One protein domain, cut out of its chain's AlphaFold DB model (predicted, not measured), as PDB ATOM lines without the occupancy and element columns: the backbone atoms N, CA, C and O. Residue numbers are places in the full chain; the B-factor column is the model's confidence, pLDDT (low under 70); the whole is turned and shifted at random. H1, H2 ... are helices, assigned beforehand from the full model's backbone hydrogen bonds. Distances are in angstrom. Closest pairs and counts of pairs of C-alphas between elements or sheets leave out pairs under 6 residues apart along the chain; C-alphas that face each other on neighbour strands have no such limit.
ATOM      1  N   ASN A   2     277.022 298.712 238.609       88.94
ATOM      2  CA  ASN A   2     276.011 297.936 239.335       88.94
ATOM      3  C   ASN A   2     274.610 298.414 238.923       88.94
ATOM      4  O   ASN A   2     274.465 299.580 238.562       88.94
ATOM      5  N   TYR A   3     273.591 297.554 239.002       90.75
ATOM      6  CA  TYR A   3     272.198 297.961 238.782       90.75
ATOM      7  C   TYR A   3     271.608 298.735 239.968       90.75
ATOM      8  O   TYR A   3     270.610 299.430 239.809       90.75
ATOM      9  N   ILE A   4     272.222 298.618 241.148       92.75
ATOM     10  CA  ILE A   4     271.806 299.281 242.384       92.75
ATOM     11  C   ILE A   4     272.962 300.067 243.012       92.75
ATOM     12  O   ILE A   4     274.134 299.720 242.833       92.75
ATOM     13  N   THR A   5     272.634 301.126 243.758       94.75
ATOM     14  CA  THR A   5     273.615 301.863 244.561       94.75
ATOM     15  C   THR A   5     273.986 301.087 245.828       94.75
ATOM     16  O   THR A   5     273.220 300.263 246.327       94.75
ATOM     17  N   THR A   6     275.162 301.371 246.387       93.31
ATOM     18  CA  THR A   6     275.647 300.755 247.632       93.31
ATOM     19  C   THR A   6     274.700 301.017 248.803       93.31
ATOM     20  O   THR A   6     274.387 300.100 249.559       93.31
ATOM     21  N   ALA A   7     274.181 302.243 248.912       93.12
ATOM     22  CA  ALA A   7     273.238 302.627 249.960       93.12
ATOM     23  C   ALA A   7     271.913 301.856 249.850       93.12
ATOM     24  O   ALA A   7     271.426 301.316 250.845       93.12
ATOM     25  N   ASP A   8     271.366 301.740 248.638       92.88
ATOM     26  CA  ASP A   8     270.116 301.011 248.409       92.88
ATOM     27  C   ASP A   8     270.296 299.502 248.628       92.88
ATOM     28  O   ASP A   8     269.410 298.845 249.173       92.88
ATOM     29  N   PHE A   9     271.462 298.946 248.281       92.31
ATOM     30  CA  PHE A   9     271.800 297.560 248.599       92.31
ATOM     31  C   PHE A   9     271.889 297.315 250.113       92.31
ATOM     32  O   PHE A   9     271.367 296.314 250.607       92.31
ATOM     33  N   ILE A  10     272.504 298.223 250.874       89.50
ATOM     34  CA  ILE A  10     272.571 298.108 252.338       89.50
ATOM     35  C   ILE A  10     271.164 298.146 252.942       89.50
ATOM     36  O   ILE A  10     270.851 297.319 253.800       89.50
ATOM     37  N   ALA A  11     270.290 299.037 252.465       86.88
ATOM     38  CA  ALA A  11     268.890 299.068 252.883       86.88
ATOM     39  C   ALA A  11     268.157 297.762 252.519       86.88
ATOM     40  O   ALA A  11     267.421 297.201 253.337       86.88
ATOM     41  N   TYR A  12     268.408 297.233 251.319       83.81
ATOM     42  CA  TYR A  12     267.856 295.964 250.849       83.81
ATOM     43  C   TYR A  12     268.294 294.768 251.712       83.81
ATOM     44  O   TYR A  12     267.478 293.886 252.005       83.81
ATOM     45  N   ALA A  13     269.561 294.732 252.127       76.12
ATOM     46  CA  ALA A  13     270.111 293.704 253.008       76.12
ATOM     47  C   ALA A  13     269.584 293.846 254.447       76.12
ATOM     48  O   ALA A  13     269.201 292.848 255.063       76.12
ATOM     49  N   ALA A  14     269.471 295.078 254.953       75.00
ATOM     50  CA  ALA A  14     268.950 295.371 256.287       75.00
ATOM     51  C   ALA A  14     267.483 294.944 256.448       75.00
ATOM     52  O   ALA A  14     267.126 294.359 257.470       75.00
ATOM     53  N   ALA A  15     266.654 295.129 255.413       67.44
ATOM     54  CA  ALA A  15     265.277 294.622 255.380       67.44
ATOM     55  C   ALA A  15     265.186 293.086 255.516       67.44
ATOM     56  O   ALA A  15     264.121 292.553 255.818       67.44
ATOM     57  N   ARG A  16     266.299 292.372 255.311       66.94
ATOM     58  CA  ARG A  16     266.435 290.911 255.442       66.94
ATOM     59  C   ARG A  16     267.313 290.500 256.628       66.94
ATOM     60  O   ARG A  16     267.746 289.355 256.699       66.94
ATOM     61  N   GLY A  17     267.586 291.427 257.548       66.50
ATOM     62  CA  GLY A  17     268.356 291.173 258.768       66.50
ATOM     63  C   GLY A  17     269.867 291.043 258.564       66.50
ATOM     64  O   GLY A  17     270.563 290.615 259.481       66.50
ATOM     65  N   VAL A  18     270.394 291.405 257.390       68.56
ATOM     66  CA  VAL A  18     271.827 291.299 257.087       68.56
ATOM     67  C   VAL A  18     272.472 292.678 257.090       68.56
ATOM     68  O   VAL A  18     272.036 293.592 256.397       68.56
ATOM     69  N   VAL A  19     273.544 292.814 257.870       82.56
ATOM     70  CA  VAL A  19     274.260 294.081 258.046       82.56
ATOM     71  C   VAL A  19     275.524 294.096 257.192       82.56
ATOM     72  O   VAL A  19     276.381 293.219 257.316       82.56
ATOM     73  N   PHE A  20     275.655 295.131 256.366       83.81
ATOM     74  CA  PHE A  20     276.827 295.402 255.539       83.81
ATOM     75  C   PHE A  20     277.461 296.742 255.916       83.81
ATOM     76  O   PHE A  20     276.772 297.680 256.303       83.81
ATOM     77  N   THR A  21     278.785 296.829 255.779       90.25
ATOM     78  CA  THR A  21     279.495 298.114 255.709       90.25
ATOM     79  C   THR A  21     279.615 298.541 254.249       90.25
ATOM     80  O   THR A  21     279.669 297.668 253.380       90.25
ATOM     81  N   ASP A  22     279.742 299.841 253.975       87.81
ATOM     82  CA  ASP A  22     279.899 300.376 252.609       87.81
ATOM     83  C   ASP A  22     281.011 299.655 251.831       87.81
ATOM     84  O   ASP A  22     280.786 299.123 250.747       87.81
ATOM     85  N   ALA A  23     282.188 299.499 252.449       85.75
ATOM     86  CA  ALA A  23     283.328 298.822 251.829       85.75
ATOM     87  C   ALA A  23     283.052 297.345 251.482       85.75
ATOM     88  O   ALA A  23     283.533 296.845 250.467       85.75
ATOM     89  N   LYS A  24     282.287 296.625 252.313       86.62
ATOM     90  CA  LYS A  24     281.919 295.229 252.032       86.62
ATOM     91  C   LYS A  24     280.820 295.133 250.985       86.62
ATOM     92  O   LYS A  24     280.863 294.228 250.156       86.62
ATOM     93  N   ALA A  25     279.861 296.051 251.030       89.88
ATOM     94  CA  ALA A  25     278.771 296.144 250.077       89.88
ATOM     95  C   ALA A  25     279.295 296.367 248.654       89.88
ATOM     96  O   ALA A  25     278.902 295.642 247.744       89.88
ATOM     97  N   ASP A  26     280.250 297.280 248.472       89.62
ATOM     98  CA  ASP A  26     280.862 297.533 247.166       89.62
ATOM     99  C   ASP A  26     281.563 296.292 246.604       89.62
ATOM    100  O   ASP A  26     281.324 295.900 245.461       89.62
ATOM    101  N   ILE A  27     282.384 295.625 247.420       86.69
ATOM    102  CA  ILE A  27     283.093 294.399 247.018       86.69
ATOM    103  C   ILE A  27     282.098 293.287 246.660       86.69
ATOM    104  O   ILE A  27     282.279 292.578 245.670       86.69
ATOM    105  N   ALA A  28     281.045 293.129 247.460       84.06
ATOM    106  CA  ALA A  28     280.000 292.140 247.249       84.06
ATOM    107  C   ALA A  28     279.218 292.383 245.948       84.06
ATOM    108  O   ALA A  28     279.004 291.444 245.179       84.06
ATOM    109  N   LEU A  29     278.844 293.634 245.669       92.00
ATOM    110  CA  LEU A  29     278.142 294.017 244.443       92.00
ATOM    111  C   LEU A  29     279.002 293.802 243.195       92.00
ATOM    112  O   LEU A  29     278.478 293.344 242.181       92.00
ATOM    113  N   VAL A  30     280.310 294.071 243.275       88.56
ATOM    114  CA  VAL A  30     281.251 293.790 242.177       88.56
ATOM    115  C   VAL A  30     281.309 292.291 241.888       88.56
ATOM    116  O   VAL A  30     281.080 291.884 240.753       88.56
ATOM    117  N   LYS A  31     281.505 291.457 242.916       81.19
ATOM    118  CA  LYS A  31     281.520 289.992 242.757       81.19
ATOM    119  C   LYS A  31     280.209 289.451 242.181       81.19
ATOM    120  O   LYS A  31     280.227 288.533 241.365       81.19
ATOM    121  N   ALA A  32     279.075 290.004 242.613       83.81
ATOM    122  CA  ALA A  32     277.762 289.641 242.094       83.81
ATOM    123  C   ALA A  32     277.622 289.976 240.605       83.81
ATOM    124  O   ALA A  32     277.124 289.155 239.839       83.81
ATOM    125  N   MET A  33     278.097 291.153 240.188       87.56
ATOM    126  CA  MET A  33     278.083 291.557 238.783       87.56
ATOM    127  C   MET A  33     278.985 290.692 237.920       87.56
ATOM    128  O   MET A  33     278.560 290.280 236.844       87.56
ATOM    129  N   ASP A  34     280.191 290.380 238.391       80.19
ATOM    130  CA  ASP A  34     281.106 289.521 237.644       80.19
ATOM    131  C   ASP A  34     280.480 288.144 237.381       80.19
ATOM    132  O   ASP A  34     280.562 287.633 236.268       80.19
ATOM    133  N   TYR A  35     279.772 287.588 238.368       73.62
ATOM    134  CA  TYR A  35     279.011 286.352 238.201       73.62
ATOM    135  C   TYR A  35     277.836 286.514 237.220       73.62
ATOM    136  O   TYR A  35     277.669 285.698 236.314       73.62
ATOM    137  N   MET A  36     277.021 287.566 237.366       79.81
ATOM    138  CA  MET A  36     275.854 287.799 236.500       79.81
ATOM    139  C   MET A  36     276.228 288.008 235.030       79.81
ATOM    140  O   MET A  36     275.461 287.609 234.154       79.81
ATOM    141  N   ASN A  37     277.396 288.593 234.760       82.62
ATOM    142  CA  ASN A  37     277.897 288.809 233.402       82.62
ATOM    143  C   ASN A  37     278.268 287.502 232.678       82.62
ATOM    144  O   ASN A  37     278.445 287.492 231.462       82.62
ATOM    145  N   LEU A  38     278.397 286.393 233.412       71.12
ATOM    146  CA  LEU A  38     278.679 285.074 232.847       71.12
ATOM    147  C   LEU A  38     277.405 284.264 232.570       71.12
ATOM    148  O   LEU A  38     277.483 283.180 231.994       71.12
ATOM    149  N   LEU A  39     276.229 284.760 232.972       70.12
ATOM    150  CA  LEU A  39     274.972 284.042 232.790       70.12
ATOM    151  C   LEU A  39     274.496 284.091 231.325       70.12
ATOM    152  O   LEU A  39     274.593 285.132 230.668       70.12
ATOM    153  N   PRO A  40     273.916 282.993 230.801       71.31
ATOM    154  CA  PRO A  40     273.379 282.944 229.444       71.31
ATOM    155  C   PRO A  40     272.010 283.641 229.373       71.31
ATOM    156  O   PRO A  40     270.956 283.001 229.385       71.31
ATOM    157  N   TRP A  41     272.013 284.972 229.323       79.94
ATOM    158  CA  TRP A  41     270.794 285.778 229.252       79.94
ATOM    159  C   TRP A  41     270.017 285.556 227.947       79.94
ATOM    160  O   TRP A  41     270.587 285.563 226.858       79.94
ATOM    161  N   GLN A  42     268.691 285.429 228.056       74.94
ATOM    162  CA  GLN A  42     267.798 285.387 226.895       74.94
ATOM    163  C   GLN A  42     267.718 286.753 226.193       74.94
ATOM    164  O   GLN A  42     267.992 287.797 226.791       74.94
ATOM    165  N   GLY A  43     267.327 286.744 224.918       85.69
ATOM    166  CA  GLY A  43     267.220 287.951 224.095       85.69
ATOM    167  C   GLY A  43     268.575 288.557 223.727       85.69
ATOM    168  O   GLY A  43     269.617 287.903 223.804       85.69
ATOM    169  N   GLU A  44     268.562 289.833 223.359       86.94
ATOM    170  CA  GLU A  44     269.751 290.613 222.997       86.94
ATOM    171  C   GLU A  44     269.801 291.910 223.805       86.94
ATOM    172  O   GLU A  44     268.769 292.381 224.279       86.94
ATOM    173  N   LYS A  45     270.989 292.505 223.982       91.75
ATOM    174  CA  LYS A  45     271.081 293.840 224.596       91.75
ATOM    175  C   LYS A  45     270.282 294.833 223.765       91.75
ATOM    176  O   LYS A  45     270.364 294.816 222.540       91.75
ATOM    177  N   THR A  46     269.534 295.698 224.438       91.88
ATOM    178  CA  THR A  46     268.747 296.729 223.757       91.88
ATOM    179  C   THR A  46     269.645 297.699 223.001       91.88
ATOM    180  O   THR A  46     269.352 298.028 221.854       91.88
ATOM    181  N   ASP A  47     270.756 298.106 223.614       91.25
ATOM    182  CA  ASP A  47     271.862 298.774 222.936       91.25
ATOM    183  C   ASP A  47     273.131 297.910 223.069       91.25
ATOM    184  O   ASP A  47     273.603 297.668 224.185       91.25
ATOM    185  N   PRO A  48     273.719 297.432 221.955       88.56
ATOM    186  CA  PRO A  48     274.968 296.674 221.978       88.56
ATOM    187  C   PRO A  48     276.141 297.400 222.653       88.56
ATOM    188  O   PRO A  48     277.057 296.735 223.140       88.56
ATOM    189  N   ALA A  49     276.133 298.736 222.686       91.31
ATOM    190  CA  ALA A  49     277.174 299.555 223.306       91.31
ATOM    191  C   ALA A  49     276.932 299.833 224.800       91.31
ATOM    192  O   ALA A  49     277.799 300.413 225.463       91.31
ATOM    193  N   GLN A  50     275.782 299.434 225.353       91.19
ATOM    194  CA  GLN A  50     275.465 299.707 226.750       91.19
ATOM    195  C   GLN A  50     276.405 298.927 227.698       91.19
ATOM    196  O   GLN A  50     276.778 297.779 227.427       91.19
ATOM    197  N   PRO A  51     276.774 299.514 228.850       85.31
ATOM    198  CA  PRO A  51     277.801 298.944 229.718       85.31
ATOM    199  C   PRO A  51     277.358 297.706 230.511       85.31
ATOM    200  O   PRO A  51     278.206 296.916 230.915       85.31
ATOM    201  N   LEU A  52     276.056 297.543 230.766       89.81
ATOM    202  CA  LEU A  52     275.489 296.425 231.527       89.81
ATOM    203  C   LEU A  52     274.766 295.437 230.601       89.81
ATOM    204  O   LEU A  52     274.477 295.734 229.441       89.81
ATOM    205  N   ASP A  53     274.493 294.224 231.073       87.25
ATOM    206  CA  ASP A  53     273.804 293.220 230.249       87.25
ATOM    207  C   ASP A  53     272.313 293.482 230.064       87.25
ATOM    208  O   ASP A  53     271.757 293.042 229.058       87.25
ATOM    209  N   TRP A  54     271.702 294.235 230.979       91.75
ATOM    210  CA  TRP A  54     270.336 294.744 230.891       91.75
ATOM    211  C   TRP A  54     270.326 296.270 230.724       91.75
ATOM    212  O   TRP A  54     271.225 296.932 231.254       91.75
ATOM    213  N   PRO A  55     269.333 296.839 230.014       93.06
ATOM    214  CA  PRO A  55     268.099 296.208 229.519       93.06
ATOM    215  C   PRO A  55     268.265 295.385 228.222       93.06
ATOM    216  O   PRO A  55     269.297 295.463 227.551       93.06
ATOM    217  N   ARG A  56     267.268 294.545 227.897       91.12
ATOM    218  CA  ARG A  56     267.316 293.580 226.780       91.12
ATOM    219  C   ARG A  56     266.029 293.545 225.957       91.12
ATOM    220  O   ARG A  56     264.943 293.702 226.501       91.12
ATOM    221  N   THR A  57     266.157 293.255 224.665       89.88
ATOM    222  CA  THR A  57     265.068 293.126 223.686       89.88
ATOM    223  C   THR A  57     264.899 291.683 223.192       89.88
ATOM    224  O   THR A  57     265.737 290.817 223.445       89.88
ATOM    225  N   GLY A  58     263.797 291.405 222.490       84.81
ATOM    226  CA  GLY A  58     263.485 290.076 221.944       84.81
ATOM    227  C   GLY A  58     262.899 289.087 222.959       84.81
ATOM    228  O   GLY A  58     262.813 287.896 222.667       84.81
ATOM    229  N   ILE A  59     262.479 289.568 224.135       85.06
ATOM    230  CA  ILE A  59     261.876 288.762 225.206       85.06
ATOM    231  C   ILE A  59     260.383 289.119 225.319       85.06
ATOM    232  O   ILE A  59     260.057 290.269 225.623       85.06
ATOM    233  N   PRO A  60     259.450 288.175 225.088       80.31
ATOM    234  CA  PRO A  60     258.019 288.449 225.202       80.31
ATOM    235  C   PRO A  60     257.620 288.931 226.604       80.31
ATOM    236  O   PRO A  60     257.962 288.301 227.601       80.31
ATOM    237  N   GLY A  61     256.853 290.022 226.678       81.25
ATOM    238  CA  GLY A  61     256.301 290.542 227.937       81.25
ATOM    239  C   GLY A  61     257.262 291.377 228.791       81.25
ATOM    240  O   GLY A  61     256.873 291.794 229.878       81.25
ATOM    241  N   ILE A  62     258.479 291.650 228.309       82.75
ATOM    242  CA  ILE A  62     259.458 292.511 228.982       82.75
ATOM    243  C   ILE A  62     259.672 293.785 228.160       82.75
ATOM    244  O   ILE A  62     259.853 293.723 226.945       82.75
ATOM    245  N   ASP A  63     259.641 294.942 228.826       86.62
ATOM    246  CA  ASP A  63     259.933 296.232 228.197       86.62
ATOM    247  C   ASP A  63     261.433 296.321 227.857       86.62
ATOM    248  O   ASP A  63     262.265 296.234 228.767       86.62
ATOM    249  N   PRO A  64     261.806 296.519 226.577       89.00
ATOM    250  CA  PRO A  64     263.201 296.566 226.168       89.00
ATOM    251  C   PRO A  64     263.972 297.776 226.704       89.00
ATOM    252  O   PRO A  64     265.190 297.793 226.585       89.00
ATOM    253  N   GLN A  65     263.330 298.789 227.280       90.38
ATOM    254  CA  GLN A  65     264.019 299.969 227.822       90.38
ATOM    255  C   GLN A  65     264.225 299.916 229.339       90.38
ATOM    256  O   GLN A  65     264.841 300.816 229.909       90.38
ATOM    257  N   VAL A  66     263.727 298.875 230.010       87.75
ATOM    258  CA  VAL A  66     263.715 298.798 231.474       87.75
ATOM    259  C   VAL A  66     264.496 297.581 231.946       87.75
ATOM    260  O   VAL A  66     264.284 296.466 231.478       87.75
ATOM    261  N   THR A  67     265.386 297.780 232.920       88.56
ATOM    262  CA  THR A  67     265.972 296.666 233.675       88.56
ATOM    263  C   THR A  67     264.913 296.126 234.637       88.56
ATOM    264  O   THR A  67     264.487 296.866 235.530       88.56
ATOM    265  N   PRO A  68     264.470 294.863 234.498       84.56
ATOM    266  CA  PRO A  68     263.457 294.303 235.382       84.56
ATOM    267  C   PRO A  68     263.918 294.326 236.840       84.56
ATOM    268  O   PRO A  68     265.076 294.030 237.140       84.56
ATOM    269  N   LYS A  69     262.995 294.615 237.764       77.75
ATOM    270  CA  LYS A  69     263.270 294.626 239.211       77.75
ATOM    271  C   LYS A  69     263.915 293.313 239.678       77.75
ATOM    272  O   LYS A  69     264.825 293.332 240.493       77.75
ATOM    273  N   GLN A  70     263.511 292.192 239.087       72.56
ATOM    274  CA  GLN A  70     264.034 290.857 239.369       72.56
ATOM    275  C   GLN A  70     265.545 290.743 239.109       72.56
ATOM    276  O   GLN A  70     266.237 290.036 239.834       72.56
ATOM    277  N   VAL A  71     266.078 291.459 238.112       81.50
ATOM    278  CA  VAL A  71     267.522 291.492 237.817       81.50
ATOM    279  C   VAL A  71     268.271 292.261 238.908       81.50
ATOM    280  O   VAL A  71     269.327 291.824 239.363       81.50
ATOM    281  N   VAL A  72     267.698 293.375 239.371       83.69
ATOM    282  CA  VAL A  72     268.246 294.179 240.476       83.69
ATOM    283  C   VAL A  72     268.230 293.381 241.785       83.69
ATOM    284  O   VAL A  72     269.233 293.325 242.500       83.69
ATOM    285  N   ASP A  73     267.119 292.703 242.073       72.62
ATOM    286  CA  ASP A  73     266.963 291.858 243.258       72.62
ATOM    287  C   ASP A  73     267.939 290.667 243.228       72.62
ATOM    288  O   ASP A  73     268.527 290.326 244.259       72.62
ATOM    289  N   ALA A  74     268.175 290.068 242.051       74.56
ATOM    290  CA  ALA A  74     269.164 289.006 241.862       74.56
ATOM    291  C   ALA A  74     270.593 289.490 242.155       74.56
ATOM    292  O   ALA A  74     271.325 288.809 242.880       74.56
ATOM    293  N   GLN A  75     270.973 290.682 241.675       86.69
ATOM    294  CA  GLN A  75     272.275 291.278 241.985       86.69
ATOM    295  C   GLN A  75     272.460 291.454 243.496       86.69
ATOM    296  O   GLN A  75     273.486 291.053 244.046       86.69
ATOM    297  N   CYS A  76     271.461 292.019 244.180       81.44
ATOM    298  CA  CYS A  76     271.522 292.229 245.624       81.44
ATOM    299  C   CYS A  76     271.701 290.903 246.373       81.44
ATOM    300  O   CYS A  76     272.518 290.784 247.283       81.44
ATOM    301  N   ARG A  77     270.970 289.860 245.983       71.62
ATOM    302  CA  ARG A  77     271.043 288.557 246.660       71.62
ATOM    303  C   ARG A  77     272.377 287.861 246.433       71.62
ATOM    304  O   ARG A  77     272.965 287.367 247.392       71.62
ATOM    305  N   LEU A  78     272.889 287.873 245.203       75.19
ATOM    306  CA  LEU A  78     274.230 287.365 244.907       75.19
ATOM    307  C   LEU A  78     275.298 288.126 245.698       75.19
ATOM    308  O   LEU A  78     276.218 287.505 246.224       75.19
ATOM    309  N   ALA A  79     275.145 289.441 245.861       85.00
ATOM    310  CA  ALA A  79     276.056 290.243 246.670       85.00
ATOM    311  C   ALA A  79     276.035 289.807 248.145       85.00
ATOM    312  O   ALA A  79     277.089 289.612 248.750       85.00
ATOM    313  N   MET A  80     274.858 289.541 248.717       75.38
ATOM    314  CA  MET A  80     274.762 288.998 250.080       75.38
ATOM    315  C   MET A  80     275.497 287.655 250.224       75.38
ATOM    316  O   MET A  80     276.186 287.435 251.221       75.38
ATOM    317  N   VAL A  81     275.401 286.782 249.216       66.62
ATOM    318  CA  VAL A  81     276.113 285.493 249.184       66.62
ATOM    319  C   VAL A  81     277.629 285.689 249.031       66.62
ATOM    320  O   VAL A  81     278.408 284.992 249.682       66.62
ATOM    321  N   ALA A  82     278.063 286.676 248.242       72.56
ATOM    322  CA  ALA A  82     279.470 286.962 247.947       72.56
ATOM    323  C   ALA A  82     280.316 287.401 249.162       72.56
ATOM    324  O   ALA A  82     281.552 287.353 249.101       72.56
ATOM    325  N   ASP A  83     279.681 287.844 250.255       70.75
ATOM    326  CA  ASP A  83     280.357 288.118 251.538       70.75
ATOM    327  C   ASP A  83     280.764 286.827 252.259       70.75
ATOM    328  O   ASP A  83     281.746 286.813 253.001       70.75
ATOM    329  N   LYS A  84     280.019 285.734 252.051       59.22
ATOM    330  CA  LYS A  84     280.204 284.464 252.770       59.22
ATOM    331  C   LYS A  84     280.830 283.363 251.919       59.22
ATOM    332  O   LYS A  84     281.384 282.418 252.478       59.22
ATOM    333  N   MET A  85     280.755 283.474 250.593       58.19
ATOM    334  CA  MET A  85     281.237 282.466 249.651       58.19
ATOM    335  C   MET A  85     281.847 283.111 248.400       58.19
ATOM    336  O   MET A  85     281.422 284.176 247.956       58.19
ATOM    337  N   GLU A  86     282.842 282.452 247.801       63.59
ATOM    338  CA  GLU A  86     283.346 282.835 246.480       63.59
ATOM    339  C   GLU A  86     282.365 282.401 245.384       63.59
ATOM    340  O   GLU A  86     282.106 281.212 245.206       63.59
ATOM    341  N   LEU A  87     281.832 283.373 244.637       60.53
ATOM    342  CA  LEU A  87     280.905 283.123 243.525       60.53
ATOM    343  C   LEU A  87     281.607 282.575 242.270       60.53
ATOM    344  O   LEU A  87     280.970 281.932 241.442       60.53
ATOM    345  N   MET A  88     282.910 282.834 242.130       59.94
ATOM    346  CA  MET A  88     283.737 282.429 240.988       59.94
ATOM    347  C   MET A  88     285.084 281.870 241.484       59.94
ATOM    348  O   MET A  88     286.090 282.584 241.475       59.94
ATOM    349  N   PRO A  89     285.127 280.624 241.979       54.09
ATOM    350  CA  PRO A  89     286.365 280.033 242.475       54.09
ATOM    351  C   PRO A  89     287.368 279.795 241.331       54.09
ATOM    352  O   PRO A  89     287.020 279.268 240.273       54.09
TER     353      PRO A  89
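Overview. This is residues 2 to 89 of the 403 residues of the protein "Putative phage protein" of Lasius niger (UniProt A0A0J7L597). Three crossed helices make a small cluster at one end of the domain, and a long looping stretch, residues 37 to 68, makes the other end. H2 and H3 cross steeply, and H1 packs across both of them. The 88 printed residues hold three named helices, in the order H1, H2, H3, and no named strand; the class is all helix, though only 38 residues are in named elements. The whole is compact, with a radius of gyration of the C-alphas of 13.6 A and spans of 38 by 28 by 20 A.

Arrangement. H2, residues 22 to 36, is the longest helix. It touches H3, residues 69 to 82, at a steep tilt of 66 degrees, opposite ways; their closest C-alphas, those of Ala 28 and Ala 79, are 4.4 A apart. H1, residues 6 to 14, touches H2 about perpendicular, at 88 degrees, with the closest C-alphas, those of Thr 6 and Ala 25, 6.1 A apart. H1 also touches H3 about perpendicular, at 78 degrees; H3 does this with residues 76 to 80 alone, and the closest C-alphas, those of Phe 9 and Cys 76, are 6.1 A apart. In H1, H2 and H3 every O i to N i+4 pair is within hydrogen-bond range. Outside the helices, residues 44 to 45 pair with residues 56 to 57, antiparallel.

Along the chain. H2 is 20.8 A long, from C-alpha 22 at (279.899, 300.376, 252.609). H3 is 19.9 A long and ends with C-alpha 82 at (279.470, 286.962, 247.947). H1 is 12.2 A long and begins with C-alpha 6 at (275.647, 300.755, 247.632).

Size, cuts and confidence. The C-alphas of Thr 21 and Pro 60, the two farthest apart, are 38.5 A from each other. The printed part has no cut. The link from H1 to H2 is short, and that from H2 to H3, with 32 residues, is long. The mean pLDDT of the printed part is 81.8; residues 15 to 18, residue 81 and residues 84 to 89 are under 70.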